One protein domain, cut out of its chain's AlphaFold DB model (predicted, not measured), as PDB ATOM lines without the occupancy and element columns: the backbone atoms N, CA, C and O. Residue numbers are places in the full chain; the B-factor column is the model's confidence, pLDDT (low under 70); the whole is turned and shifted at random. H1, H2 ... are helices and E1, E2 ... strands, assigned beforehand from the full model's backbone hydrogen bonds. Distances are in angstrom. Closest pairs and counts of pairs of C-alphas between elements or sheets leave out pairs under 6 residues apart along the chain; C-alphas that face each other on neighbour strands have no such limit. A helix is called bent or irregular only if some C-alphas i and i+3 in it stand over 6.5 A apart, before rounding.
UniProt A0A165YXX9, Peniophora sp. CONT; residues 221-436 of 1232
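What this domain is: This is residues 221 to 436 of the 1232 residues of a protein of Peniophora sp. CONT (UniProt A0A165YXX9). Four helices, H7, H8, H9 and H10, lie side by side in turn, each running opposite to the one before, and H1 and H6 pack crosswise on H8, with H1 nearest the middle. Short helices H2, H4 and H5 cluster beyond H1, H3 is near H2, and the small hairpin E2-E3 lies at the rim. The 216 printed residues hold ten named helices and three named strands, in the order H1 to H7, E1, H8, H9, E2, E3, H10; the class is mostly helix, and the one sheet, E2 - E3, is antiparallel. The whole is compact, with a radius of gyration of the C-alphas of 17.3 A, and rounded, spanning 49 by 44 by 42 A.

How they stand to each other: Start at H1, residues 221 to 235. With residues 224 to 228 alone it touches H8, residues 373 to 386, about perpendicular at 84 degrees; the closest C-alphas are those of Thr 227 and Leu 378, 6.6 A apart. H1 touches H4, residues 269 to 276, at a steep tilt of 58 degrees, with C-alphas 222 and 274 closest at 5.6 A. H2, residues 244 to 250, touches H4, closest at C-alphas 250 and 276, 5.0 A, and H5, residues 278 to 284, closest at C-alphas 249 and 280, 4.9 A. H3, residues 259 to 263, touches no helix but is near H2. H6, residues 297 to 307, touches H8 about perpendicular, C-alphas 300 and 385 being closest at 5.3 A. H7, residues 330 to 352, touches H8 at a shallow tilt of 15 degrees, opposite ways, closest at C-alphas 341 and 383, 4.1 A. E1, residues 359 to 361, pairs with no named strand. H8 and H9, residues 390 to 401, form a helical hairpin, closest at C-alphas 384 and 392, 6.2 A. H9 touches H10, residues 421 to 435, at 9 degrees, opposite ways, with C-alphas 397 and 425 closest at 4.1 A. In the hairpin of E2, residues 406 to 410, and E3, residues 416 to 420, N 407 and O 419 are 2.9 A apart, within hydrogen-bond range. Every O i to N i+4 pair is within range in the helices but H6, which has 4 of 7.

Where its parts are: Find C-alpha 221 at (106.893, 147.576, 140.669), where H1 begins; it runs 20.8 A. H6 is irregular, C-alphas 301 and 304 being 7.2 A apart. H7 is the longest, 33.0 A from C-alpha 330 at (90.987, 159.367, 122.129). H8 spans 19.7 A, H9 16.2 A, and H10 21.5 A, to C-alpha 435 at (106.334, 152.888, 109.886).

The domain as a whole: The C-alphas farthest apart, of Pro 253 and Asn 436, are 50.9 A apart. The printed part has no cut. The long links are H5 to H6, H6 to H7 and E1 to H8; in the second, residues 308 to 329, C-alphas lie 11 to 30 A from the mean of all C-alphas. The mean pLDDT of the printed part is 80.8, and 47 residues are under 70, among them 321 to 327 and 402 to 419.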
ATOM      1  N   ARG A 221     106.538 148.984 140.461       88.75
ATOM      2  CA  ARG A 221     106.893 147.576 140.669       88.75
ATOM      3  C   ARG A 221     105.820 146.642 140.119       88.75
ATOM      4  O   ARG A 221     106.157 145.701 139.404       88.75
ATOM      5  N   ASP A 222     104.553 146.920 140.418       90.06
ATOM      6  CA  ASP A 222     103.423 146.112 139.945       90.06
ATOM      7  C   ASP A 222     103.338 146.145 138.419       90.06
ATOM      8  O   ASP A 222     103.151 145.110 137.784       90.06
ATOM      9  N   LEU A 223     103.578 147.316 137.822       92.06
ATOM     10  CA  LEU A 223     103.623 147.484 136.374       92.06
ATOM     11  C   LEU A 223     104.730 146.641 135.728       92.06
ATOM     12  O   LEU A 223     104.473 145.911 134.773       92.06
ATOM     13  N   VAL A 224     105.956 146.703 136.246       91.25
ATOM     14  CA  VAL A 224     107.105 145.961 135.702       91.25
ATOM     15  C   VAL A 224     106.934 144.450 135.877       91.25
ATOM     16  O   VAL A 224     107.125 143.689 134.927       91.25
ATOM     17  N   VAL A 225     106.563 143.998 137.078       90.75
ATOM     18  CA  VAL A 225     106.377 142.570 137.384       90.75
ATOM     19  C   VAL A 225     105.170 142.018 136.626       90.75
ATOM     20  O   VAL A 225     105.251 140.925 136.069       90.75
ATOM     21  N   GLY A 226     104.089 142.793 136.522       92.44
ATOM     22  CA  GLY A 226     102.922 142.462 135.711       92.44
ATOM     23  C   GLY A 226     103.247 142.399 134.224       92.44
ATOM     24  O   GLY A 226     102.812 141.466 133.554       92.44
ATOM     25  N   THR A 227     104.080 143.306 133.708       93.19
ATOM     26  CA  THR A 227     104.569 143.254 132.318       93.19
ATOM     27  C   THR A 227     105.413 142.001 132.086       93.19
ATOM     28  O   THR A 227     105.229 141.317 131.084       93.19
ATOM     29  N   CYS A 228     106.293 141.650 133.029       89.44
ATOM     30  CA  CYS A 228     107.082 140.419 132.975       89.44
ATOM     31  C   CYS A 228     106.176 139.180 132.952       89.44
ATOM     32  O   CYS A 228     106.278 138.336 132.066       89.44
ATOM     33  N   PHE A 229     105.225 139.093 133.879       89.75
ATOM     34  CA  PHE A 229     104.310 137.964 133.945       89.75
ATOM     35  C   PHE A 229     103.397 137.868 132.713       89.75
ATOM     36  O   PHE A 229     103.248 136.794 132.138       89.75
ATOM     37  N   THR A 230     102.860 138.993 132.241       90.81
ATOM     38  CA  THR A 230     102.067 139.053 131.003       90.81
ATOM     39  C   THR A 230     102.901 138.629 129.801       90.81
ATOM     40  O   THR A 230     102.433 137.860 128.969       90.81
ATOM     41  N   GLY A 231     104.161 139.064 129.734       86.69
ATOM     42  CA  GLY A 231     105.100 138.624 128.713       86.69
ATOM     43  C   GLY A 231     105.282 137.106 128.720       86.69
ATOM     44  O   GLY A 231     105.220 136.499 127.657       86.69
ATOM     45  N   LEU A 232     105.414 136.476 129.894       80.94
ATOM     46  CA  LEU A 232     105.448 135.012 130.009       80.94
ATOM     47  C   LEU A 232     104.160 134.367 129.488       80.94
ATOM     48  O   LEU A 232     104.251 133.395 128.753       80.94
ATOM     49  N   LEU A 233     102.985 134.923 129.798       82.94
ATOM     50  CA  LEU A 233     101.701 134.400 129.312       82.94
ATOM     51  C   LEU A 233     101.553 134.501 127.791       82.94
ATOM     52  O   LEU A 233     101.035 133.575 127.175       82.94
ATOM     53  N   VAL A 234     102.008 135.601 127.186       80.69
ATOM     54  CA  VAL A 234     102.003 135.777 125.721       80.69
ATOM     55  C   VAL A 234     103.010 134.839 125.056       80.69
ATOM     56  O   VAL A 234     102.770 134.338 123.962       80.69
ATOM     57  N   CYS A 235     104.129 134.579 125.734       70.31
ATOM     58  CA  CYS A 235     105.166 133.668 125.277       70.31
ATOM     59  C   CYS A 235     104.815 132.179 125.463       70.31
ATOM     60  O   CYS A 235     105.439 131.318 124.839       70.31
ATOM     61  N   ASP A 236     103.891 131.837 126.351       64.88
ATOM     62  CA  ASP A 236     103.579 130.444 126.651       64.88
ATOM     63  C   ASP A 236     102.461 129.918 125.743       64.88
ATOM     64  O   ASP A 236     101.573 130.653 125.309       64.88
ATOM     65  N   ASN A 237     102.486 128.619 125.437       59.41
ATOM     66  CA  ASN A 237     101.416 128.021 124.643       59.41
ATOM     67  C   ASN A 237     100.089 128.163 125.422       59.41
ATOM     68  O   ASN A 237     100.051 127.846 126.620       59.41
ATOM     69  N   PRO A 238      98.969 128.548 124.777       56.75
ATOM     70  CA  PRO A 238      97.654 128.540 125.418       56.75
ATOM     71  C   PRO A 238      97.326 127.208 126.118       56.75
ATOM     72  O   PRO A 238      96.622 127.211 127.124       56.75
ATOM     73  N   LEU A 239      97.912 126.098 125.655       49.59
ATOM     74  CA  LEU A 239      97.754 124.733 126.164       49.59
ATOM     75  C   LEU A 239      98.772 124.303 127.245       49.59
ATOM     76  O   LEU A 239      98.596 123.238 127.828       49.59
ATOM     77  N   LEU A 240      99.844 125.062 127.507       57.91
ATOM     78  CA  LEU A 240     100.850 124.714 128.528       57.91
ATOM     79  C   LEU A 240     100.458 125.252 129.910       57.91
ATOM     80  O   LEU A 240      99.927 126.350 130.027       57.91
ATOM     81  N   ALA A 241     100.680 124.476 130.970       65.19
ATOM     82  CA  ALA A 241     100.343 124.903 132.326       65.19
ATOM     83  C   ALA A 241     101.383 125.895 132.871       65.19
ATOM     84  O   ALA A 241     102.586 125.650 132.769       65.19
ATOM     85  N   ILE A 242     100.916 126.978 133.502       77.75
ATOM     86  CA  ILE A 242     101.783 127.926 134.218       77.75
ATOM     87  C   ILE A 242     102.491 127.180 135.366       77.75
ATOM     88  O   ILE A 242     101.818 126.447 136.093       77.75
ATOM     89  N   PRO A 243     103.810 127.369 135.578       76.62
ATOM     90  CA  PRO A 243     104.543 126.707 136.655       76.62
ATOM     91  C   PRO A 243     103.901 126.888 138.037       76.62
ATOM     92  O   PRO A 243     103.600 128.013 138.445       76.62
ATOM     93  N   ASP A 244     103.794 125.797 138.800       78.25
ATOM     94  CA  ASP A 244     103.147 125.783 140.122       78.25
ATOM     95  C   ASP A 244     103.737 126.808 141.095       78.25
ATOM     96  O   ASP A 244     103.007 127.411 141.875       78.25
ATOM     97  N   ILE A 245     105.048 127.059 141.028       77.25
ATOM     98  CA  ILE A 245     105.714 128.056 141.878       77.25
ATOM     99  C   ILE A 245     105.168 129.474 141.652       77.25
ATOM    100  O   ILE A 245     105.060 130.251 142.597       77.25
ATOM    101  N   ILE A 246     104.779 129.802 140.416       83.44
ATOM    102  CA  ILE A 246     104.202 131.101 140.062       83.44
ATOM    103  C   ILE A 246     102.740 131.158 140.517       83.44
ATOM    104  O   ILE A 246     102.329 132.144 141.124       83.44
ATOM    105  N   LEU A 247     101.972 130.086 140.299       87.00
ATOM    106  CA  LEU A 247     100.580 129.989 140.759       87.00
ATOM    107  C   LEU A 247     100.474 130.083 142.291       87.00
ATOM    108  O   LEU A 247      99.629 130.811 142.817       87.00
ATOM    109  N   GLN A 248     101.371 129.412 143.016       87.06
ATOM    110  CA  GLN A 248     101.476 129.496 144.475       87.06
ATOM    111  C   GLN A 248     101.865 130.901 144.940       87.06
ATOM    112  O   GLN A 248     101.336 131.381 145.940       87.06
ATOM    113  N   ALA A 249     102.766 131.571 144.217       87.25
ATOM    114  CA  ALA A 249     103.180 132.928 144.547       87.25
ATOM    115  C   ALA A 249     102.063 133.964 144.333       87.25
ATOM    116  O   ALA A 249     101.958 134.899 145.127       87.25
ATOM    117  N   LEU A 250     101.231 133.784 143.301       88.44
ATOM    118  CA  LEU A 250     100.053 134.618 143.023       88.44
ATOM    119  C   LEU A 250      98.914 134.391 144.026       88.44
ATOM    120  O   LEU A 250      98.154 135.310 144.312       88.44
ATOM    121  N   SER A 251      98.781 133.173 144.551       87.12
ATOM    122  CA  SER A 251      97.682 132.802 145.448       87.12
ATOM    123  C   SER A 251      97.808 133.479 146.824       87.12
ATOM    124  O   SER A 251      98.892 133.587 147.399       87.12
ATOM    125  N   THR A 252      96.696 133.930 147.397       81.12
ATOM    126  CA  THR A 252      96.590 134.463 148.769       81.12
ATOM    127  C   THR A 252      95.903 133.430 149.677       81.12
ATOM    128  O   THR A 252      95.329 132.468 149.168       81.12
ATOM    129  N   PRO A 253      95.939 133.578 151.018       77.19
ATOM    130  CA  PRO A 253      95.181 132.695 151.916       77.19
ATOM    131  C   PRO A 253      93.685 132.599 151.570       77.19
ATOM    132  O   PRO A 253      93.069 131.567 151.818       77.19
ATOM    133  N   ASP A 254      93.139 133.648 150.950       76.31
ATOM    134  CA  ASP A 254      91.723 133.774 150.607       76.31
ATOM    135  C   ASP A 254      91.406 133.417 149.140       76.31
ATOM    136  O   ASP A 254      90.235 133.289 148.782       76.31
ATOM    137  N   CYS A 255      92.414 133.252 148.271       79.00
ATOM    138  CA  CYS A 255      92.221 133.005 146.838       79.00
ATOM    139  C   CYS A 255      93.343 132.139 146.242       79.00
ATOM    140  O   CYS A 255      94.517 132.502 146.300       79.00
ATOM    141  N   THR A 256      92.987 131.007 145.625       84.94
ATOM    142  CA  THR A 256      93.938 130.105 144.950       84.94
ATOM    143  C   THR A 256      93.721 130.114 143.444       84.94
ATOM    144  O   THR A 256      92.603 129.925 142.970       84.94
ATOM    145  N   TYR A 257      94.796 130.326 142.682       87.12
ATOM    146  CA  TYR A 257      94.733 130.438 141.224       87.12
ATOM    147  C   TYR A 257      95.206 129.160 140.524       87.12
ATOM    148  O   TYR A 257      96.225 128.574 140.885       87.12
ATOM    149  N   SER A 258      94.479 128.747 139.483       85.81
ATOM    150  CA  SER A 258      94.857 127.672 138.564       85.81
ATOM    151  C   SER A 258      95.324 128.263 137.236       85.81
ATOM    152  O   SER A 258      95.017 129.413 136.914       85.81
ATOM    153  N   SER A 259      96.035 127.468 136.435       82.88
ATOM    154  CA  SER A 259      96.503 127.906 135.116       82.88
ATOM    155  C   SER A 259      95.361 128.391 134.209       82.88
ATOM    156  O   SER A 259      95.535 129.380 133.500       82.88
ATOM    157  N   ASP A 260      94.192 127.743 134.248       83.88
ATOM    158  CA  ASP A 260      93.027 128.143 133.444       83.88
ATOM    159  C   ASP A 260      92.410 129.454 133.941       83.88
ATOM    160  O   ASP A 260      92.039 130.310 133.138       83.88
ATOM    161  N   MET A 261      92.358 129.650 135.265       84.88
ATOM    162  CA  MET A 261      91.849 130.889 135.858       84.88
ATOM    163  C   MET A 261      92.708 132.088 135.471       84.88
ATOM    164  O   MET A 261      92.167 133.104 135.056       84.88
ATOM    165  N   VAL A 262      94.036 131.961 135.526       84.31
ATOM    166  CA  VAL A 262      94.952 133.045 135.139       84.31
ATOM    167  C   VAL A 262      94.836 133.388 133.647       84.31
ATOM    168  O   VAL A 262      94.953 134.547 133.245       84.31
ATOM    169  N   LYS A 263      94.586 132.380 132.807       80.75
ATOM    170  CA  LYS A 263      94.410 132.561 131.360       80.75
ATOM    171  C   LYS A 263      93.039 133.131 130.985       80.75
ATOM    172  O   LYS A 263      92.915 133.671 129.885       80.75
ATOM    173  N   SER A 264      92.053 133.066 131.882       83.12
ATOM    174  CA  SER A 264      90.703 133.601 131.675       83.12
ATOM    175  C   SER A 264      90.724 135.090 131.299       83.12
ATOM    176  O   SER A 264      91.513 135.832 131.886       83.12
ATOM    177  N   PRO A 265      89.862 135.562 130.374       78.25
ATOM    178  CA  PRO A 265      89.753 136.980 130.014       78.25
ATOM    179  C   PRO A 265      89.455 137.911 131.196       78.25
ATOM    180  O   PRO A 265      89.870 139.066 131.166       78.25
ATOM    181  N   ASP A 266      88.791 137.402 132.235       81.00
ATOM    182  CA  ASP A 266      88.350 138.188 133.396       81.00
ATOM    183  C   ASP A 266      89.417 138.297 134.501       81.00
ATOM    184  O   ASP A 266      89.203 138.948 135.523       81.00
ATOM    185  N   PHE A 267      90.571 137.643 134.334       87.00
ATOM    186  CA  PHE A 267      91.631 137.658 135.339       87.00
ATOM    187  C   PHE A 267      92.402 138.982 135.328       87.00
ATOM    188  O   PHE A 267      93.054 139.319 134.331       87.00
ATOM    189  N   ASP A 268      92.362 139.699 136.455       87.50
ATOM    190  CA  ASP A 268      93.108 140.938 136.676       87.50
ATOM    191  C   ASP A 268      94.558 140.640 137.086       87.50
ATOM    192  O   ASP A 268      94.869 140.347 138.247       87.50
ATOM    193  N   ILE A 269      95.457 140.718 136.102       89.44
ATOM    194  CA  ILE A 269      96.886 140.461 136.292       89.44
ATOM    195  C   ILE A 269      97.508 141.467 137.266       89.44
ATOM    196  O   ILE A 269      98.280 141.065 138.137       89.44
ATOM    197  N   LEU A 270      97.194 142.758 137.134       88.38
ATOM    198  CA  LEU A 270      97.790 143.807 137.964       88.38
ATOM    199  C   LEU A 270      97.363 143.669 139.422       88.38
ATOM    200  O   LEU A 270      98.211 143.762 140.310       88.38
ATOM    201  N   GLN A 271      96.087 143.371 139.668       87.25
ATOM    202  CA  GLN A 271      95.591 143.137 141.021       87.25
ATOM    203  C   GLN A 271      96.238 141.902 141.655       87.25
ATOM    204  O   GLN A 271      96.686 141.965 142.800       87.25
ATOM    205  N   ALA A 272      96.350 140.795 140.914       89.19
ATOM    206  CA  ALA A 272      96.983 139.580 141.421       89.19
ATOM    207  C   ALA A 272      98.484 139.774 141.704       89.19
ATOM    208  O   ALA A 272      98.997 139.284 142.711       89.19
ATOM    209  N   VAL A 273      99.194 140.519 140.850       89.75
ATOM    210  CA  VAL A 273     100.607 140.880 141.059       89.75
ATOM    211  C   VAL A 273     100.761 141.750 142.303       89.75
ATOM    212  O   VAL A 273     101.609 141.451 143.143       89.75
ATOM    213  N   HIS A 274      99.918 142.770 142.460       87.88
ATOM    214  CA  HIS A 274      99.931 143.647 143.628       87.88
ATOM    215  C   HIS A 274      99.702 142.858 144.930       87.88
ATOM    216  O   HIS A 274     100.501 142.943 145.864       87.88
ATOM    217  N   ASP A 275      98.683 141.991 144.957       87.44
ATOM    218  CA  ASP A 275      98.327 141.171 146.126       87.44
ATOM    219  C   ASP A 275      99.374 140.087 146.448       87.44
ATOM    220  O   ASP A 275      99.504 139.626 147.589       87.44
ATOM    221  N   SER A 276     100.162 139.669 145.455       87.94
ATOM    222  CA  SER A 276     101.254 138.714 145.662       87.94
ATOM    223  C   SER A 276     102.416 139.305 146.474       87.94
ATOM    224  O   SER A 276     103.137 138.559 147.155       87.94
ATOM    225  N   GLY A 277     102.596 140.631 146.440       84.69
ATOM    226  CA  GLY A 277     103.702 141.326 147.092       84.69
ATOM    227  C   GLY A 277     105.063 140.794 146.633       84.69
ATOM    228  O   GLY A 277     105.330 140.642 145.441       84.69
ATOM    229  N   ASP A 278     105.969 140.517 147.570       83.06
ATOM    230  CA  ASP A 278     107.316 139.991 147.283       83.06
ATOM    231  C   ASP A 278     107.351 138.526 146.839       83.06
ATOM    232  O   ASP A 278     108.377 138.059 146.341       83.06
ATOM    233  N   ARG A 279     106.245 137.786 146.984       88.19
ATOM    234  CA  ARG A 279     106.212 136.352 146.668       88.19
ATOM    235  C   ARG A 279     106.430 136.106 145.181       88.19
ATOM    236  O   ARG A 279     107.279 135.290 144.828       88.19
ATOM    237  N   LEU A 280     105.736 136.846 144.319       86.12
ATOM    238  CA  LEU A 280     105.886 136.694 142.872       86.12
ATOM    239  C   LEU A 280     107.252 137.174 142.385       86.12
ATOM    240  O   LEU A 280     107.859 136.528 141.536       86.12
ATOM    241  N   VAL A 281     107.787 138.249 142.969       82.25
ATOM    242  CA  VAL A 281     109.142 138.712 142.643       82.25
ATOM    243  C   VAL A 281     110.178 137.650 142.998       82.25
ATOM    244  O   VAL A 281     111.065 137.395 142.192       82.25
ATOM    245  N   ARG A 282     110.061 136.967 144.142       80.25
ATOM    246  CA  ARG A 282     110.950 135.842 144.498       80.25
ATOM    247  C   ARG A 282     110.771 134.627 143.585       80.25
ATOM    248  O   ARG A 282     111.740 133.919 143.343       80.25
ATOM    249  N   ALA A 283     109.556 134.384 143.095       79.56
ATOM    250  CA  ALA A 283     109.278 133.281 142.177       79.56
ATOM    251  C   ALA A 283     109.815 133.540 140.759       79.56
ATOM    252  O   ALA A 283     110.263 132.607 140.099       79.56
ATOM    253  N   LEU A 284     109.773 134.794 140.293       74.12
ATOM    254  CA  LEU A 284     110.221 135.181 138.954       74.12
ATOM    255  C   LEU A 284     111.706 135.560 138.898       74.12
ATOM    256  O   LEU A 284     112.366 135.276 137.903       74.12
ATOM    257  N   SER A 285     112.234 136.226 139.928       70.75
ATOM    258  CA  SER A 285     113.573 136.830 139.907       70.75
ATOM    259  C   SER A 285     114.626 136.010 140.652       70.75
ATOM    260  O   SER A 285     114.344 135.343 141.645       70.75
ATOM    261  N   HIS A 286     115.883 136.132 140.217       61.91
ATOM    262  CA  HIS A 286     117.044 135.631 140.953       61.91
ATOM    263  C   HIS A 286     117.865 136.815 141.478       61.91
ATOM    264  O   HIS A 286     118.445 137.567 140.692       61.91
ATOM    265  N   ASN A 287     117.896 137.007 142.802       63.91
ATOM    266  CA  ASN A 287     118.531 138.156 143.469       63.91
ATOM    267  C   ASN A 287     118.062 139.524 142.925       63.91
ATOM    268  O   ASN A 287     118.876 140.419 142.713       63.91
ATOM    269  N   GLY A 288     116.758 139.684 142.665       66.81
ATOM    270  CA  GLY A 288     116.185 140.952 142.192       66.81
ATOM    271  C   GLY A 288     116.359 141.224 140.692       66.81
ATOM    272  O   GLY A 288     116.005 142.306 140.231       66.81
ATOM    273  N   VAL A 289     116.871 140.261 139.915       71.19
ATOM    274  CA  VAL A 289     116.945 140.335 138.445       71.19
ATOM    275  C   VAL A 289     115.827 139.495 137.828       71.19
ATOM    276  O   VAL A 289     115.760 138.287 138.063       71.19
ATOM    277  N   LEU A 290     114.954 140.139 137.051       77.31
ATOM    278  CA  LEU A 290     113.840 139.501 136.338       77.31
ATOM    279  C   LEU A 290     114.322 138.660 135.138       77.31
ATOM    280  O   LEU A 290     115.422 138.894 134.625       77.31
ATOM    281  N   PRO A 291     113.523 137.675 134.686       71.62
ATOM    282  CA  PRO A 291     113.868 136.847 133.541       71.62
ATOM    283  C   PRO A 291     113.701 137.631 132.237       71.62
ATOM    284  O   PRO A 291     112.703 138.322 132.034       71.62
ATOM    285  N   VAL A 292     114.654 137.468 131.317       76.62
ATOM    286  CA  VAL A 292     114.577 138.088 129.990       76.62
ATOM    287  C   VAL A 292     113.491 137.423 129.153       76.62
ATOM    288  O   VAL A 292     113.530 136.217 128.910       76.62
ATOM    289  N   ILE A 293     112.571 138.242 128.653       79.62
ATOM    290  CA  ILE A 293     111.463 137.824 127.796       79.62
ATOM    291  C   ILE A 293     111.696 138.375 126.389       79.62
ATOM    292  O   ILE A 293     112.074 139.531 126.219       79.62
ATOM    293  N   LEU A 294     111.486 137.531 125.378       81.31
ATOM    294  CA  LEU A 294     111.608 137.898 123.967       81.31
ATOM    295  C   LEU A 294     110.209 138.083 123.369       81.31
ATOM    296  O   LEU A 294     109.592 137.094 122.975       81.31
ATOM    297  N   LEU A 295     109.729 139.328 123.311       87.19
ATOM    298  CA  LEU A 295     108.468 139.679 122.650       87.19
ATOM    299  C   LEU A 295     108.709 140.086 121.192       87.19
ATOM    300  O   LEU A 295     109.607 140.884 120.892       87.19
ATOM    301  N   LYS A 296     107.891 139.544 120.287       88.94
ATOM    302  CA  LYS A 296     107.758 140.008 118.903       88.94
ATOM    303  C   LYS A 296     106.890 141.276 118.847       88.94
ATOM    304  O   LYS A 296     106.135 141.538 119.786       88.94
ATOM    305  N   PRO A 297     106.929 142.048 117.746       92.12
ATOM    306  CA  PRO A 297     106.022 143.180 117.563       92.12
ATOM    307  C   PRO A 297     104.542 142.822 117.781       92.12
ATOM    308  O   PRO A 297     103.820 143.546 118.462       92.12
ATOM    309  N   GLU A 298     104.101 141.669 117.284       88.38
ATOM    310  CA  GLU A 298     102.707 141.219 117.387       88.38
ATOM    311  C   GLU A 298     102.306 140.873 118.835       88.38
ATOM    312  O   GLU A 298     101.139 140.992 119.213       88.38
ATOM    313  N   ASP A 299     103.278 140.484 119.667       88.50
ATOM    314  CA  ASP A 299     103.072 140.212 121.091       88.50
ATOM    315  C   ASP A 299     102.819 141.515 121.860       88.50
ATOM    316  O   ASP A 299     101.960 141.572 122.744       88.50
ATOM    317  N   THR A 300     103.529 142.591 121.499       89.56
ATOM    318  CA  THR A 300     103.339 143.909 122.126       89.56
ATOM    319  C   THR A 300     101.993 144.543 121.796       89.56
ATOM    320  O   THR A 300     101.416 145.193 122.666       89.56
ATOM    321  N   ASP A 301     101.425 144.264 120.616       87.88
ATOM    322  CA  ASP A 301     100.074 144.714 120.251       87.88
ATOM    323  C   ASP A 301      99.002 144.138 121.211       87.88
ATOM    324  O   ASP A 301      97.944 144.738 121.409       87.88
ATOM    325  N   ARG A 302      99.273 142.984 121.842       88.44
ATOM    326  CA  ARG A 302      98.383 142.325 122.820       88.44
ATOM    327  C   ARG A 302      98.730 142.645 124.274       88.44
ATOM    328  O   ARG A 302      97.910 142.391 125.158       88.44
ATOM    329  N   LEU A 303      99.918 143.188 124.531       91.19
ATOM    330  CA  LEU A 303     100.469 143.368 125.874       91.19
ATOM    331  C   LEU A 303      99.553 144.222 126.758       91.19
ATOM    332  O   LEU A 303      99.201 143.790 127.851       91.19
ATOM    333  N   LEU A 304      99.110 145.386 126.270       91.19
ATOM    334  CA  LEU A 304      98.214 146.265 127.033       91.19
ATOM    335  C   LEU A 304      96.842 145.634 127.251       91.19
ATOM    336  O   LEU A 304      96.308 145.709 128.351       91.19
ATOM    337  N   ALA A 305      96.283 144.975 126.234       88.69
ATOM    338  CA  ALA A 305      94.974 144.333 126.336       88.69
ATOM    339  C   ALA A 305      94.944 143.228 127.404       88.69
ATOM    340  O   ALA A 305      93.898 142.992 127.996       88.69
ATOM    341  N   LEU A 306      96.078 142.565 127.654       88.94
ATOM    342  CA  LEU A 306      96.223 141.535 128.682       88.94
ATOM    343  C   LEU A 306      96.598 142.114 130.050       88.94
ATOM    344  O   LEU A 306      96.013 141.727 131.057       88.94
ATOM    345  N   LEU A 307      97.548 143.048 130.086       90.81
ATOM    346  CA  LEU A 307      98.015 143.677 131.321       90.81
ATOM    347  C   LEU A 307      96.919 144.540 131.969       90.81
ATOM    348  O   LEU A 307      96.789 144.555 133.186       90.81
ATOM    349  N   PHE A 308      96.115 145.215 131.144       89.06
ATOM    350  CA  PHE A 308      95.086 146.184 131.526       89.06
ATOM    351  C   PHE A 308      93.666 145.705 131.172       89.06
ATOM    352  O   PHE A 308      92.831 146.489 130.720       89.06
ATOM    353  N   ARG A 309      93.372 144.406 131.342       85.44
ATOM    354  CA  ARG A 309      92.064 143.801 130.996       85.44
ATOM    355  C   ARG A 309      90.882 144.522 131.640       85.44
ATOM    356  O   ARG A 309      89.938 144.891 130.948       85.44
ATOM    357  N   THR A 310      90.966 144.769 132.945       78.62
ATOM    358  CA  THR A 310      89.897 145.391 133.743       78.62
ATOM    359  C   THR A 310      89.668 146.862 133.409       78.62
ATOM    360  O   THR A 310      88.577 147.381 133.626       78.62
ATOM    361  N   SER A 311      90.649 147.524 132.794       78.56
ATOM    362  CA  SER A 311      90.524 148.875 132.251       78.56
ATOM    363  C   SER A 311      90.297 148.909 130.735       78.56
ATOM    364  O   SER A 311      90.375 149.979 130.136       78.56
ATOM    365  N   GLY A 312      89.992 147.779 130.088       79.75
ATOM    366  CA  GLY A 312      89.709 147.725 128.649       79.75
ATOM    367  C   GLY A 312      90.932 147.986 127.761       79.75
ATOM    368  O   GLY A 312      90.794 148.521 126.663       79.75
ATOM    369  N   GLY A 313      92.131 147.647 128.241       85.44
ATOM    370  CA  GLY A 313      93.391 147.802 127.511       85.44
ATOM    371  C   GLY A 313      94.003 149.204 127.571       85.44
ATOM    372  O   GLY A 313      94.956 149.472 126.841       85.44
ATOM    373  N   VAL A 314      93.483 150.100 128.416       87.31
ATOM    374  CA  VAL A 314      94.070 151.429 128.665       87.31
ATOM    375  C   VAL A 314      94.627 151.544 130.080       87.31
ATOM    376  O   VAL A 314      94.251 150.787 130.974       87.31
ATOM    377  N   LEU A 315      95.510 152.518 130.294       89.31
ATOM    378  CA  LEU A 315      96.074 152.820 131.608       89.31
ATOM    379  C   LEU A 315      94.963 153.040 132.666       89.31
ATOM    380  O   LEU A 315      94.003 153.770 132.386       89.31
ATOM    381  N   PRO A 316      95.072 152.469 133.884       87.62
ATOM    382  CA  PRO A 316      94.024 152.550 134.908       87.62
ATOM    383  C   PRO A 316      93.604 153.986 135.254       87.62
ATOM    384  O   PRO A 316      92.420 154.259 135.463       87.62
ATOM    385  N   ALA A 317      94.539 154.941 135.232       84.25
ATOM    386  CA  ALA A 317      94.262 156.344 135.542       84.25
ATOM    387  C   ALA A 317      93.384 157.068 134.514       84.25
ATOM    388  O   ALA A 317      92.864 158.142 134.811       84.25
ATOM    389  N   ILE A 318      93.151 156.475 133.343       83.25
ATOM    390  CA  ILE A 318      92.255 156.982 132.288       83.25
ATOM    391  C   ILE A 318      91.213 155.928 131.868       83.25
ATOM    392  O   ILE A 318      90.595 156.035 130.810       83.25
ATOM    393  N   ALA A 319      91.001 154.913 132.711       77.94
ATOM    394  CA  ALA A 319      89.965 153.904 132.537       77.94
ATOM    395  C   ALA A 319      88.570 154.448 132.889       77.94
ATOM    396  O   ALA A 319      88.427 155.354 133.727       77.94
ATOM    397  N   ARG A 320      87.524 153.873 132.277       71.69
ATOM    398  CA  ARG A 320      86.129 154.181 132.636       71.69
ATOM    399  C   ARG A 320      85.865 153.773 134.091       71.69
ATOM    400  O   ARG A 320      86.265 152.696 134.507       71.69
ATOM    401  N   LEU A 321      85.198 154.647 134.848       59.41
ATOM    402  CA  LEU A 321      84.890 154.438 136.273       59.41
ATOM    403  C   LEU A 321      83.645 153.566 136.502       59.41
ATOM    404  O   LEU A 321      83.489 152.999 137.578       59.41
ATOM    405  N   SER A 322      82.764 153.463 135.503       58.75
ATOM    406  CA  SER A 322      81.571 152.609 135.491       58.75
ATOM    407  C   SER A 322      81.223 152.211 134.050       58.75
ATOM    408  O   SER A 322      81.621 152.901 133.106       58.75
ATOM    409  N   GLU A 323      80.461 151.125 133.865       55.53
ATOM    410  CA  GLU A 323      79.973 150.696 132.538       55.53
ATOM    411  C   GLU A 323      79.107 151.768 131.842       55.53
ATOM    412  O   GLU A 323      79.040 151.808 130.613       55.53
ATOM    413  N   GLU A 324      78.510 152.685 132.610       48.38
ATOM    414  CA  GLU A 324      77.563 153.702 132.132       48.38
ATOM    415  C   GLU A 324      78.205 155.063 131.775       48.38
ATOM    416  O   GLU A 324      77.539 155.935 131.216       48.38
ATOM    417  N   GLY A 325      79.496 155.276 132.064       60.50
ATOM    418  CA  GLY A 325      80.195 156.535 131.765       60.50
ATOM    419  C   GLY A 325      80.709 156.635 130.314       60.50
ATOM    420  O   GLY A 325      81.162 155.630 129.748       60.50
ATOM    421  N   PRO A 326      80.711 157.831 129.685       64.56
ATOM    422  CA  PRO A 326      81.293 158.006 128.355       64.56
ATOM    423  C   PRO A 326      82.812 157.735 128.375       64.56
ATOM    424  O   PRO A 326      83.486 158.065 129.353       64.56
ATOM    425  N   PRO A 327      83.390 157.148 127.308       69.56
ATOM    426  CA  PRO A 327      84.836 156.963 127.208       69.56
ATOM    427  C   PRO A 327      85.576 158.303 127.208       69.56
ATOM    428  O   PRO A 327      85.093 159.289 126.646       69.56
ATOM    429  N   PHE A 328      86.797 158.310 127.752       77.38
ATOM    430  CA  PHE A 328      87.703 159.443 127.587       77.38
ATOM    431  C   PHE A 328      87.974 159.712 126.095       77.38
ATOM    432  O   PHE A 328      88.066 158.769 125.303       77.38
ATOM    433  N   PRO A 329      88.136 160.983 125.682       82.56
ATOM    434  CA  PRO A 329      88.477 161.314 124.305       82.56
ATOM    435  C   PRO A 329      89.781 160.633 123.874       82.56
ATOM    436  O   PRO A 329      90.773 160.689 124.599       82.56
ATOM    437  N   ALA A 330      89.815 160.077 122.659       82.75
ATOM    438  CA  ALA A 330      90.987 159.367 122.129       82.75
ATOM    439  C   ALA A 330      92.292 160.184 122.231       82.75
ATOM    440  O   ALA A 330      93.330 159.640 122.587       82.75
ATOM    441  N   LYS A 331      92.224 161.508 122.025       84.06
ATOM    442  CA  LYS A 331      93.379 162.414 122.164       84.06
ATOM    443  C   LYS A 331      93.960 162.469 123.580       84.06
ATOM    444  O   LYS A 331      95.155 162.680 123.733       84.06
ATOM    445  N   VAL A 332      93.124 162.339 124.612       84.19
ATOM    446  CA  VAL A 332      93.585 162.331 126.011       84.19
ATOM    447  C   VAL A 332      94.318 161.025 126.291       84.19
ATOM    448  O   VAL A 332      95.406 161.054 126.856       84.19
ATOM    449  N   ILE A 333      93.763 159.903 125.823       86.50
ATOM    450  CA  ILE A 333      94.390 158.580 125.935       86.50
ATOM    451  C   ILE A 333      95.748 158.577 125.224       86.50
ATOM    452  O   ILE A 333      96.753 158.213 125.824       86.50
ATOM    453  N   GLU A 334      95.797 159.063 123.982       89.12
ATOM    454  CA  GLU A 334      97.023 159.159 123.182       89.12
ATOM    455  C   GLU A 334      98.102 160.013 123.869       89.12
ATOM    456  O   GLU A 334      99.247 159.582 123.976       89.12
ATOM    457  N   ARG A 335      97.744 161.193 124.399       90.00
ATOM    458  CA  ARG A 335      98.691 162.080 125.103       90.00
ATOM    459  C   ARG A 335      99.231 161.466 126.392       90.00
ATOM    460  O   ARG A 335     100.432 161.545 126.635       90.00
ATOM    461  N   THR A 336      98.373 160.853 127.204       90.06
ATOM    462  CA  THR A 336      98.788 160.186 128.448       90.06
ATOM    463  C   THR A 336      99.668 158.970 128.155       90.06
ATOM    464  O   THR A 336     100.711 158.799 128.786       90.06
ATOM    465  N   ASN A 337      99.315 158.159 127.153       93.00
ATOM    466  CA  ASN A 337     100.144 157.036 126.715       93.00
ATOM    467  C   ASN A 337     101.510 157.508 126.206       93.00
ATOM    468  O   ASN A 337     102.531 156.955 126.608       93.00
ATOM    469  N   PHE A 338     101.543 158.551 125.373       94.06
ATOM    470  CA  PHE A 338     102.782 159.133 124.856       94.06
ATOM    471  C   PHE A 338     103.690 159.650 125.978       94.06
ATOM    472  O   PHE A 338     104.888 159.359 125.990       94.06
ATOM    473  N   MET A 339     103.131 160.369 126.957       93.38
ATOM    474  CA  MET A 339     103.899 160.854 128.108       93.38
ATOM    475  C   MET A 339     104.414 159.710 128.981       93.38
ATOM    476  O   MET A 339     105.581 159.719 129.371       93.38
ATOM    477  N   THR A 340     103.587 158.693 129.233       94.44
ATOM    478  CA  THR A 340     103.989 157.503 129.999       94.44
ATOM    479  C   THR A 340     105.098 156.730 129.277       94.44
ATOM    480  O   THR A 340     106.110 156.397 129.887       94.44
ATOM    481  N   SER A 341     104.961 156.521 127.963       95.75
ATOM    482  CA  SER A 341     105.983 155.908 127.101       95.75
ATOM    483  C   SER A 341     107.299 156.692 127.133       95.75
ATOM    484  O   SER A 341     108.365 156.117 127.347       95.75
ATOM    485  N   THR A 342     107.231 158.022 127.041       94.75
ATOM    486  CA  THR A 342     108.407 158.899 127.139       94.75
ATOM    487  C   THR A 342     109.104 158.765 128.497       94.75
ATOM    488  O   THR A 342     110.330 158.665 128.551       94.75
ATOM    489  N   CYS A 343     108.345 158.701 129.598       93.50
ATOM    490  CA  CYS A 343     108.906 158.479 130.933       93.50
ATOM    491  C   CYS A 343     109.586 157.106 131.048       93.50
ATOM    492  O   CYS A 343     110.686 157.028 131.588       93.50
ATOM    493  N   LEU A 344     108.975 156.045 130.505       94.81
ATOM    494  CA  LEU A 344     109.543 154.691 130.488       94.81
ATOM    495  C   LEU A 344     110.858 154.626 129.701       94.81
ATOM    496  O   LEU A 344     111.836 154.075 130.201       94.81
ATOM    497  N   LEU A 345     110.907 155.215 128.500       93.75
ATOM    498  CA  LEU A 345     112.112 155.236 127.659       93.75
ATOM    499  C   LEU A 345     113.240 156.051 128.288       93.75
ATOM    500  O   LEU A 345     114.399 155.635 128.255       93.75
ATOM    501  N   THR A 346     112.916 157.200 128.881       91.06
ATOM    502  CA  THR A 346     113.911 157.997 129.600       91.06
ATOM    503  C   THR A 346     114.410 157.237 130.818       91.06
ATOM    504  O   THR A 346     115.617 157.119 130.984       91.06
ATOM    505  N   LEU A 347     113.528 156.636 131.621       89.19
ATOM    506  CA  LEU A 347     113.931 155.814 132.761       89.19
ATOM    507  C   LEU A 347     114.841 154.651 132.335       89.19
ATOM    508  O   LEU A 347     115.874 154.426 132.965       89.19
ATOM    509  N   ALA A 348     114.507 153.966 131.240       88.75
ATOM    510  CA  ALA A 348     115.315 152.898 130.660       88.75
ATOM    511  C   ALA A 348     116.721 153.385 130.268       88.75
ATOM    512  O   ALA A 348     117.720 152.809 130.697       88.75
ATOM    513  N   LYS A 349     116.814 154.510 129.549       86.56
ATOM    514  CA  LYS A 349     118.096 155.127 129.183       86.56
ATOM    515  C   LYS A 349     118.912 155.537 130.412       86.56
ATOM    516  O   LYS A 349     120.097 155.246 130.492       86.56
ATOM    517  N   ARG A 350     118.281 156.193 131.387       82.12
ATOM    518  CA  ARG A 350     118.941 156.640 132.624       82.12
ATOM    519  C   ARG A 350     119.448 155.460 133.451       82.12
ATOM    520  O   ARG A 350     120.508 155.553 134.054       82.12
ATOM    521  N   MET A 351     118.727 154.342 133.439       80.62
ATOM    522  CA  MET A 351     119.159 153.102 134.079       80.62
ATOM    523  C   MET A 351     120.425 152.514 133.441       80.62
ATOM    524  O   MET A 351     121.256 151.985 134.173       80.62
ATOM    525  N   GLN A 352     120.587 152.610 132.116       77.19
ATOM    526  CA  GLN A 352     121.796 152.140 131.420       77.19
ATOM    527  C   GLN A 352     123.056 152.933 131.818       77.19
ATOM    528  O   GLN A 352     124.165 152.431 131.671       77.19
ATOM    529  N   GLU A 353     122.897 154.156 132.328       75.00
ATOM    530  CA  GLU A 353     124.006 155.017 132.764       75.00
ATOM    531  C   GLU A 353     124.438 154.754 134.221       75.00
ATOM    532  O   GLU A 353     125.470 155.257 134.663       75.00
ATOM    533  N   LEU A 354     123.658 153.976 134.981       69.81
ATOM    534  CA  LEU A 354     123.950 153.649 136.377       69.81
ATOM    535  C   LEU A 354     124.871 152.426 136.491       69.81
ATOM    536  O   LEU A 354     124.871 151.567 135.607       69.81
ATOM    537  N   PRO A 355     125.607 152.271 137.611       62.34
ATOM    538  CA  PRO A 355     126.367 151.056 137.874       62.34
ATOM    539  C   PRO A 355     125.498 149.790 137.725       62.34
ATOM    540  O   PRO A 355     124.323 149.795 138.126       62.34
ATOM    541  N   PRO A 356     126.047 148.684 137.191       58.72
ATOM    542  CA  PRO A 356     125.311 147.431 137.074       58.72
ATOM    543  C   PRO A 356     124.731 146.991 138.420       58.72
ATOM    544  O   PRO A 356     125.392 147.100 139.453       58.72
ATOM    545  N   ARG A 357     123.508 146.452 138.400       61.56
ATOM    546  CA  ARG A 357     122.774 145.989 139.590       61.56
ATOM    547  C   ARG A 357     122.465 147.074 140.629       61.56
ATOM    548  O   ARG A 357     122.240 146.758 141.797       61.56
ATOM    549  N   THR A 358     122.400 148.339 140.215       69.88
ATOM    550  CA  THR A 358     121.873 149.410 141.068       69.88
ATOM    551  C   THR A 358     120.446 149.058 141.490       69.88
ATOM    552  O   THR A 358     119.623 148.659 140.666       69.88
ATOM    553  N   SER A 359     120.163 149.164 142.786       71.88
ATOM    554  CA  SER A 359     118.822 148.976 143.339       71.88
ATOM    555  C   SER A 359     117.941 150.151 142.925       71.88
ATOM    556  O   SER A 359     118.194 151.277 143.349       71.88
ATOM    557  N   LEU A 360     116.921 149.894 142.105       68.12
ATOM    558  CA  LEU A 360     116.078 150.941 141.513       68.12
ATOM    559  C   LEU A 360     114.694 151.015 142.141       68.12
ATOM    560  O   LEU A 360     114.142 152.099 142.290       68.12
ATOM    561  N   VAL A 361     114.129 149.858 142.485       68.50
ATOM    562  CA  VAL A 361     112.758 149.751 142.988       68.50
ATOM    563  C   VAL A 361     112.813 149.159 144.394       68.50
ATOM    564  O   VAL A 361     113.053 147.953 144.516       68.50
ATOM    565  N   PRO A 362     112.648 149.972 145.453       59.88
ATOM    566  CA  PRO A 362     112.649 149.486 146.826       59.88
ATOM    567  C   PRO A 362     111.484 148.515 147.083       59.88
ATOM    568  O   PRO A 362     110.420 148.623 146.478       59.88
ATOM    569  N   SER A 363     111.685 147.572 148.007       57.62
ATOM    570  CA  SER A 363     110.639 146.689 148.547       57.62
ATOM    571  C   SER A 363     110.446 146.985 150.036       57.62
ATOM    572  O   SER A 363     111.400 147.359 150.721       57.62
ATOM    573  N   SER A 364     109.229 146.770 150.542       50.34
ATOM    574  CA  SER A 364     108.901 146.836 151.971       50.34
ATOM    575  C   SER A 364     109.653 145.799 152.825       50.34
ATOM    576  O   SER A 364     109.888 146.065 153.999       50.34
ATOM    577  N   ASP A 365     110.089 144.673 152.238       50.16
ATOM    578  CA  ASP A 365     110.833 143.580 152.900       50.16
ATOM    579  C   ASP A 365     112.302 143.460 152.416       50.16
ATOM    580  O   ASP A 365     113.003 142.502 152.751       50.16
ATOM    581  N   GLY A 366     112.797 144.411 151.613       57.09
ATOM    582  CA  GLY A 366     114.220 144.517 151.257       57.09
ATOM    583  C   GLY A 366     114.701 143.791 149.986       57.09
ATOM    584  O   GLY A 366     115.894 143.861 149.691       57.09
ATOM    585  N   LEU A 367     113.834 143.141 149.190       68.38
ATOM    586  CA  LEU A 367     114.214 142.598 147.869       68.38
ATOM    587  C   LEU A 367     113.972 143.627 146.752       68.38
ATOM    588  O   LEU A 367     112.927 143.624 146.103       68.38
ATOM    589  N   ALA A 368     114.942 144.511 146.527       77.06
ATOM    590  CA  ALA A 368     114.844 145.515 145.475       77.06
ATOM    591  C   ALA A 368     115.110 144.948 144.070       77.06
ATOM    592  O   ALA A 368     116.014 144.124 143.885       77.06
ATOM    593  N   LEU A 369     114.358 145.423 143.068       79.06
ATOM    594  CA  LEU A 369     114.656 145.108 141.667       79.06
ATOM    595  C   LEU A 369     115.920 145.852 141.223       79.06
ATOM    596  O   LEU A 369     116.074 147.058 141.448       79.06
ATOM    597  N   GLN A 370     116.815 145.104 140.589       76.50
ATOM    598  CA  GLN A 370     118.124 145.571 140.149       76.50
ATOM    599  C   GLN A 370     118.084 146.045 138.692       76.50
ATOM    600  O   GLN A 370     117.376 145.466 137.859       76.50
ATOM    601  N   SER A 371     118.901 147.051 138.366       77.31
ATOM    602  CA  SER A 371     119.152 147.436 136.975       77.31
ATOM    603  C   SER A 371     119.633 146.228 136.165       77.31
ATOM    604  O   SER A 371     120.543 145.497 136.569       77.31
ATOM    605  N   SER A 372     118.967 145.966 135.039       74.56
ATOM    606  CA  SER A 372     119.263 144.832 134.162       74.56
ATOM    607  C   SER A 372     118.689 145.048 132.763       74.56
ATOM    608  O   SER A 372     117.692 145.750 132.600       74.56
ATOM    609  N   ILE A 373     119.255 144.368 131.763       76.69
ATOM    610  CA  ILE A 373     118.712 144.373 130.395       76.69
ATOM    611  C   ILE A 373     117.295 143.791 130.324       76.69
ATOM    612  O   ILE A 373     116.502 144.187 129.480       76.69
ATOM    613  N   SER A 374     116.940 142.875 131.235       82.06
ATOM    614  CA  SER A 374     115.566 142.377 131.337       82.06
ATOM    615  C   SER A 374     114.604 143.503 131.677       82.06
ATOM    616  O   SER A 374     113.551 143.613 131.058       82.06
ATOM    617  N   LEU A 375     114.955 144.316 132.672       85.88
ATOM    618  CA  LEU A 375     114.143 145.455 133.065       85.88
ATOM    619  C   LEU A 375     114.069 146.468 131.919       85.88
ATOM    620  O   LEU A 375     112.982 146.912 131.575       85.88
ATOM    621  N   ASP A 376     115.197 146.750 131.272       87.56
ATOM    622  CA  ASP A 376     115.289 147.652 130.119       87.56
ATOM    623  C   ASP A 376     114.355 147.229 128.972       87.56
ATOM    624  O   ASP A 376     113.535 148.014 128.492       87.56
ATOM    625  N   LEU A 377     114.392 145.947 128.597       89.88
ATOM    626  CA  LEU A 377     113.505 145.373 127.586       89.88
ATOM    627  C   LEU A 377     112.033 145.512 127.970       89.88
ATOM    628  O   LEU A 377     111.238 145.930 127.135       89.88
ATOM    629  N   LEU A 378     111.664 145.205 129.218       92.25
ATOM    630  CA  LEU A 378     110.280 145.336 129.685       92.25
ATOM    631  C   LEU A 378     109.782 146.782 129.585       92.25
ATOM    632  O   LEU A 378     108.664 147.004 129.117       92.25
ATOM    633  N   LEU A 379     110.615 147.759 129.961       94.44
ATOM    634  CA  LEU A 379     110.280 149.180 129.836       94.44
ATOM    635  C   LEU A 379     110.115 149.593 128.371       94.44
ATOM    636  O   LEU A 379     109.148 150.277 128.044       94.44
ATOM    637  N   ASN A 380     111.003 149.144 127.479       95.38
ATOM    638  CA  ASN A 380     110.906 149.446 126.049       95.38
ATOM    639  C   ASN A 380     109.705 148.750 125.383       95.38
ATOM    640  O   ASN A 380     109.040 149.370 124.557       95.38
ATOM    641  N   PHE A 381     109.383 147.501 125.743       95.50
ATOM    642  CA  PHE A 381     108.199 146.799 125.229       95.50
ATOM    643  C   PHE A 381     106.911 147.492 125.654       95.50
ATOM    644  O   PHE A 381     106.013 147.685 124.837       95.50
ATOM    645  N   LEU A 382     106.826 147.893 126.923       95.25
ATOM    646  CA  LEU A 382     105.672 148.618 127.431       95.25
ATOM    647  C   LEU A 382     105.554 150.008 126.790       95.25
ATOM    648  O   LEU A 382     104.461 150.416 126.405       95.25
ATOM    649  N   ALA A 383     106.674 150.719 126.632       95.94
ATOM    650  CA  ALA A 383     106.712 152.012 125.961       95.94
ATOM    651  C   ALA A 383     106.245 151.923 124.500       95.94
ATOM    652  O   ALA A 383     105.472 152.776 124.059       95.94
ATOM    653  N   GLU A 384     106.674 150.887 123.774       95.94
ATOM    654  CA  GLU A 384     106.233 150.630 122.402       95.94
ATOM    655  C   GLU A 384     104.751 150.271 122.335       95.94
ATOM    656  O   GLU A 384     104.042 150.780 121.474       95.94
ATOM    657  N   ALA A 385     104.257 149.452 123.266       94.38
ATOM    658  CA  ALA A 385     102.844 149.092 123.312       94.38
ATOM    659  C   ALA A 385     101.947 150.314 123.598       94.38
ATOM    660  O   ALA A 385     100.850 150.420 123.052       94.38
ATOM    661  N   LEU A 386     102.415 151.259 124.425       94.00
ATOM    662  CA  LEU A 386     101.710 152.509 124.740       94.00
ATOM    663  C   LEU A 386     101.730 153.516 123.585       94.00
ATOM    664  O   LEU A 386     100.695 154.110 123.278       94.00
ATOM    665  N   ALA A 387     102.896 153.739 122.977       94.56
ATOM    666  CA  ALA A 387     103.087 154.718 121.910       94.56
ATOM    667  C   ALA A 387     104.096 154.197 120.866       94.56
ATOM    668  O   ALA A 387     105.291 154.497 120.966       94.56
ATOM    669  N   PRO A 388     103.622 153.441 119.855       93.56
ATOM    670  CA  PRO A 388     104.496 152.815 118.869       93.56
ATOM    671  C   PRO A 388     105.321 153.831 118.078       93.56
ATOM    672  O   PRO A 388     104.771 154.802 117.546       93.56
ATOM    673  N   SER A 389     106.632 153.608 117.943       94.81
ATOM    674  CA  SER A 389     107.492 154.502 117.159       94.81
ATOM    675  C   SER A 389     108.651 153.792 116.441       94.81
ATOM    676  O   SER A 389     109.221 152.827 116.960       94.81
ATOM    677  N   PRO A 390     109.107 154.307 115.275       95.00
ATOM    678  CA  PRO A 390     110.286 153.768 114.592       95.00
ATOM    679  C   PRO A 390     111.549 153.760 115.468       95.00
ATOM    680  O   PRO A 390     112.364 152.841 115.372       95.00
ATOM    681  N   SER A 391     111.716 154.772 116.324       93.44
ATOM    682  CA  SER A 391     112.875 154.908 117.212       93.44
ATOM    683  C   SER A 391     112.865 153.865 118.328       93.44
ATOM    684  O   SER A 391     113.901 153.273 118.624       93.44
ATOM    685  N   THR A 392     111.698 153.586 118.907       93.94
ATOM    686  CA  THR A 392     111.545 152.541 119.926       93.94
ATOM    687  C   THR A 392     111.758 151.156 119.315       93.94
ATOM    688  O   THR A 392     112.528 150.367 119.859       93.94
ATOM    689  N   CYS A 393     111.197 150.891 118.126       95.88
ATOM    690  CA  CYS A 393     111.495 149.688 117.340       95.88
ATOM    691  C   CYS A 393     113.007 149.514 117.098       95.88
ATOM    692  O   CYS A 393     113.535 148.406 117.185       95.88
ATOM    693  N   ASN A 394     113.726 150.604 116.806       94.50
ATOM    694  CA  ASN A 394     115.178 150.572 116.639       94.50
ATOM    695  C   ASN A 394     115.902 150.193 117.941       94.50
ATOM    696  O   ASN A 394     116.787 149.338 117.904       94.50
ATOM    697  N   ASN A 395     115.520 150.796 119.071       91.69
ATOM    698  CA  ASN A 395     116.093 150.492 120.386       91.69
ATOM    699  C   ASN A 395     115.840 149.033 120.782       91.69
ATOM    700  O   ASN A 395     116.779 148.332 121.151       91.69
ATOM    701  N   LEU A 396     114.605 148.551 120.612       92.94
ATOM    702  CA  LEU A 396     114.238 147.153 120.838       92.94
ATOM    703  C   LEU A 396     115.046 146.210 119.952       92.94
ATOM    704  O   LEU A 396     115.587 145.228 120.448       92.94
ATOM    705  N   GLY A 397     115.207 146.520 118.665       91.19
ATOM    706  CA  GLY A 397     116.044 145.717 117.780       91.19
ATOM    707  C   GLY A 397     117.502 145.635 118.250       91.19
ATOM    708  O   GLY A 397     118.064 144.545 118.260       91.19
ATOM    709  N   ILE A 398     118.102 146.751 118.698       88.31
ATOM    710  CA  ILE A 398     119.475 146.779 119.246       88.31
ATOM    711  C   ILE A 398     119.577 145.934 120.524       88.31
ATOM    712  O   ILE A 398     120.455 145.074 120.622       88.31
ATOM    713  N   LEU A 399     118.675 146.163 121.486       85.75
ATOM    714  CA  LEU A 399     118.660 145.457 122.769       85.75
ATOM    715  C   LEU A 399     118.412 143.962 122.590       85.75
ATOM    716  O   LEU A 399     119.010 143.160 123.292       85.75
ATOM    717  N   VAL A 400     117.548 143.578 121.650       86.19
ATOM    718  CA  VAL A 400     117.233 142.175 121.387       86.19
ATOM    719  C   VAL A 400     118.355 141.494 120.603       86.19
ATOM    720  O   VAL A 400     118.700 140.363 120.927       86.19
ATOM    721  N   GLN A 401     118.966 142.151 119.609       82.31
ATOM    722  CA  GLN A 401     120.041 141.560 118.795       82.31
ATOM    723  C   GLN A 401     121.261 141.151 119.631       82.31
ATOM    724  O   GLN A 401     121.940 140.183 119.278       82.31
ATOM    725  N   SER A 402     121.549 141.874 120.715       69.81
ATOM    726  CA  SER A 402     122.685 141.598 121.600       69.81
ATOM    727  C   SER A 402     122.468 140.392 122.525       69.81
ATOM    728  O   SER A 402     123.424 139.920 123.142       69.81
ATOM    729  N   LEU A 403     121.244 139.856 122.601       69.88
ATOM    730  CA  LEU A 403     120.914 138.723 123.460       69.88
ATOM    731  C   LEU A 403     121.355 137.402 122.804       69.88
ATOM    732  O   LEU A 403     121.024 137.143 121.646       69.88
ATOM    733  N   PRO A 404     122.009 136.488 123.538       52.91
ATOM    734  CA  PRO A 404     122.308 135.141 123.049       52.91
ATOM    735  C   PRO A 404     121.107 134.180 123.161       52.91
ATOM    736  O   PRO A 404     121.243 132.989 122.880       52.91
ATOM    737  N   ASN A 405     119.935 134.672 123.581       59.75
ATOM    738  CA  ASN A 405     118.763 133.854 123.875       59.75
ATOM    739  C   ASN A 405     118.135 133.245 122.609       59.75
ATOM    740  O   ASN A 405     117.991 133.884 121.563       59.75
ATOM    741  N   THR A 406     117.690 131.998 122.749       57.50
ATOM    742  CA  THR A 406     116.812 131.303 121.805       57.50
ATOM    743  C   THR A 406     115.609 130.777 122.581       57.50
ATOM    744  O   THR A 406     115.759 130.318 123.713       57.50
ATOM    745  N   ARG A 407     114.409 130.883 122.009       62.62
ATOM    746  CA  ARG A 407     113.162 130.383 122.605       62.62
ATOM    747  C   ARG A 407     112.478 129.432 121.626       62.62
ATOM    748  O   ARG A 407     112.572 129.616 120.418       62.62
ATOM    749  N   LEU A 408     111.801 128.416 122.153       50.22
ATOM    750  CA  LEU A 408     110.876 127.583 121.388       50.22
ATOM    751  C   LEU A 408     109.515 128.284 121.311       50.22
ATOM    752  O   LEU A 408     108.954 128.657 122.341       50.22
ATOM    753  N   ASP A 409     109.009 128.454 120.102       59.03
ATOM    754  CA  ASP A 409     107.706 129.036 119.797       59.03
ATOM    755  C   ASP A 409     106.899 128.081 118.901       59.03
ATOM    756  O   ASP A 409     107.371 126.987 118.570       59.03
ATOM    757  N   PHE A 410     105.687 128.478 118.516       57.19
ATOM    758  CA  PHE A 410     104.845 127.733 117.582       57.19
ATOM    759  C   PHE A 410     104.564 128.557 116.317       57.19
ATOM    760  O   PHE A 410     104.288 129.751 116.401       57.19
ATOM    761  N   SER A 411     104.635 127.922 115.146       57.97
ATOM    762  CA  SER A 411     104.245 128.535 113.872       57.97
ATOM    763  C   SER A 411     102.724 128.713 113.787       57.97
ATOM    764  O   SER A 411     101.977 128.086 114.541       57.97
ATOM    765  N   ASP A 412     102.242 129.492 112.811       55.72
ATOM    766  CA  ASP A 412     100.799 129.640 112.530       55.72
ATOM    767  C   ASP A 412     100.102 128.291 112.230       55.72
ATOM    768  O   ASP A 412      98.887 128.167 112.365       55.72
ATOM    769  N   MET A 413     100.877 127.266 111.850       54.47
ATOM    770  CA  MET A 413     100.425 125.889 111.601       54.47
ATOM    771  C   MET A 413     100.484 124.993 112.859       54.47
ATOM    772  O   MET A 413     100.151 123.812 112.789       54.47
ATOM    773  N   GLY A 414     100.923 125.523 114.006       53.72
ATOM    774  CA  GLY A 414     101.053 124.796 115.273       53.72
ATOM    775  C   GLY A 414     102.328 123.955 115.419       53.72
ATOM    776  O   GLY A 414     102.428 123.156 116.353       53.72
ATOM    777  N   GLU A 415     103.314 124.110 114.530       55.75
ATOM    778  CA  GLU A 415     104.593 123.385 114.595       55.75
ATOM    779  C   GLU A 415     105.602 124.099 115.503       55.75
ATOM    780  O   GLU A 415     105.612 125.322 115.574       55.75
ATOM    781  N   ARG A 416     106.486 123.355 116.182       56.44
ATOM    782  CA  ARG A 416     107.523 123.950 117.046       56.44
ATOM    783  C   ARG A 416     108.623 124.613 116.214       56.44
ATOM    784  O   ARG A 416     109.293 123.930 115.443       56.44
ATOM    785  N   GLU A 417     108.886 125.891 116.458       61.03
ATOM    786  CA  GLU A 417     109.951 126.665 115.815       61.03
ATOM    787  C   GLU A 417     110.948 127.203 116.853       61.03
ATOM    788  O   GLU A 417     110.567 127.658 117.929       61.03
ATOM    789  N   VAL A 418     112.251 127.155 116.554       64.06
ATOM    790  CA  VAL A 418     113.274 127.806 117.388       64.06
ATOM    791  C   VAL A 418     113.451 129.238 116.904       64.06
ATOM    792  O   VAL A 418     113.993 129.477 115.828       64.06
ATOM    793  N   ILE A 419     113.055 130.193 117.735       69.31
ATOM    794  CA  ILE A 419     113.207 131.615 117.461       69.31
ATOM    795  C   ILE A 419     114.468 132.123 118.139       69.31
ATOM    796  O   ILE A 419     114.713 131.909 119.328       69.31
ATOM    797  N   THR A 420     115.283 132.826 117.364       74.75
ATOM    798  CA  THR A 420     116.515 133.450 117.842       74.75
ATOM    799  C   THR A 420     116.278 134.919 118.172       74.75
ATOM    800  O   THR A 420     115.464 135.591 117.532       74.75
ATOM    801  N   ALA A 421     117.038 135.462 119.118       78.69
ATOM    802  CA  ALA A 421     117.098 136.902 119.355       78.69
ATOM    803  C   ALA A 421     117.309 137.708 118.053       78.69
ATOM    804  O   ALA A 421     116.587 138.664 117.784       78.69
ATOM    805  N   LYS A 422     118.195 137.250 117.157       81.75
ATOM    806  CA  LYS A 422     118.409 137.868 115.834       81.75
ATOM    807  C   LYS A 422     117.142 137.924 114.972       81.75
ATOM    808  O   LYS A 422     116.881 138.948 114.344       81.75
ATOM    809  N   SER A 423     116.337 136.857 114.941       84.25
ATOM    810  CA  SER A 423     115.062 136.864 114.205       84.25
ATOM    811  C   SER A 423     114.026 137.808 114.821       84.25
ATOM    812  O   SER A 423     113.310 138.473 114.080       84.25
ATOM    813  N   VAL A 424     113.982 137.934 116.151       88.62
ATOM    814  CA  VAL A 424     113.081 138.889 116.822       88.62
ATOM    815  C   VAL A 424     113.533 140.330 116.568       88.62
ATOM    816  O   VAL A 424     112.716 141.178 116.223       88.62
ATOM    817  N   ALA A 425     114.840 140.604 116.631       91.25
ATOM    818  CA  ALA A 425     115.401 141.909 116.283       91.25
ATOM    819  C   ALA A 425     115.071 142.316 114.837       91.25
ATOM    820  O   ALA A 425     114.718 143.467 114.585       91.25
ATOM    821  N   ARG A 426     115.104 141.366 113.888       91.31
ATOM    822  CA  ARG A 426     114.641 141.598 112.509       91.31
ATOM    823  C   ARG A 426     113.185 142.043 112.466       91.31
ATOM    824  O   ARG A 426     112.893 143.030 111.800       91.31
ATOM    825  N   ALA A 427     112.295 141.347 113.173       93.06
ATOM    826  CA  ALA A 427     110.878 141.695 113.200       93.06
ATOM    827  C   ALA A 427     110.662 143.131 113.714       93.06
ATOM    828  O   ALA A 427     109.884 143.883 113.122       93.06
ATOM    829  N   TRP A 428     111.417 143.543 114.737       95.56
ATOM    830  CA  TRP A 428     111.425 144.920 115.241       95.56
ATOM    831  C   TRP A 428     111.929 145.936 114.212       95.56
ATOM    832  O   TRP A 428     111.272 146.954 113.977       95.56
ATOM    833  N   TYR A 429     113.045 145.657 113.534       95.88
ATOM    834  CA  TYR A 429     113.537 146.533 112.470       95.88
ATOM    835  C   TYR A 429     112.547 146.646 111.306       95.88
ATOM    836  O   TYR A 429     112.309 147.748 110.812       95.88
ATOM    837  N   ASP A 430     111.923 145.541 110.903       95.19
ATOM    838  CA  ASP A 430     110.931 145.522 109.831       95.19
ATOM    839  C   ASP A 430     109.656 146.281 110.232       95.19
ATOM    840  O   ASP A 430     109.105 147.018 109.413       95.19
ATOM    841  N   ARG A 431     109.202 146.167 111.490       95.44
ATOM    842  CA  ARG A 431     108.086 146.961 112.038       95.44
ATOM    843  C   ARG A 431     108.391 148.455 111.964       95.44
ATOM    844  O   ARG A 431     107.587 149.204 111.406       95.44
ATOM    845  N   GLY A 432     109.570 148.867 112.429       96.19
ATOM    846  CA  GLY A 432     110.012 150.259 112.366       96.19
ATOM    847  C   GLY A 432     110.145 150.780 110.930       96.19
ATOM    848  O   GLY A 432     109.724 151.897 110.636       96.19
ATOM    849  N   LEU A 433     110.666 149.969 110.002       95.81
ATOM    850  CA  LEU A 433     110.799 150.339 108.586       95.81
ATOM    851  C   LEU A 433     109.455 150.372 107.846       95.81
ATOM    852  O   LEU A 433     109.323 151.133 106.890       95.81
ATOM    853  N   ARG A 434     108.444 149.602 108.275       96.25
ATOM    854  CA  ARG A 434     107.062 149.754 107.778       96.25
ATOM    855  C   ARG A 434     106.467 151.101 108.188       96.25
ATOM    856  O   ARG A 434     105.760 151.704 107.389       96.25
ATOM    857  N   MET A 435     106.768 151.573 109.400       95.38
ATOM    858  CA  MET A 435     106.334 152.888 109.886       95.38
ATOM    859  C   MET A 435     107.098 154.034 109.204       95.38
ATOM    860  O   MET A 435     106.494 155.016 108.782       95.38
ATOM    861  N   ASN A 436     108.423 153.910 109.067       96.88
ATOM    862  CA  ASN A 436     109.266 154.877 108.366       96.88
ATOM    863  C   ASN A 436     110.325 154.174 107.489       96.88
ATOM    864  O   ASN A 436     111.428 153.874 107.962       96.88
TER     865      ASN A 436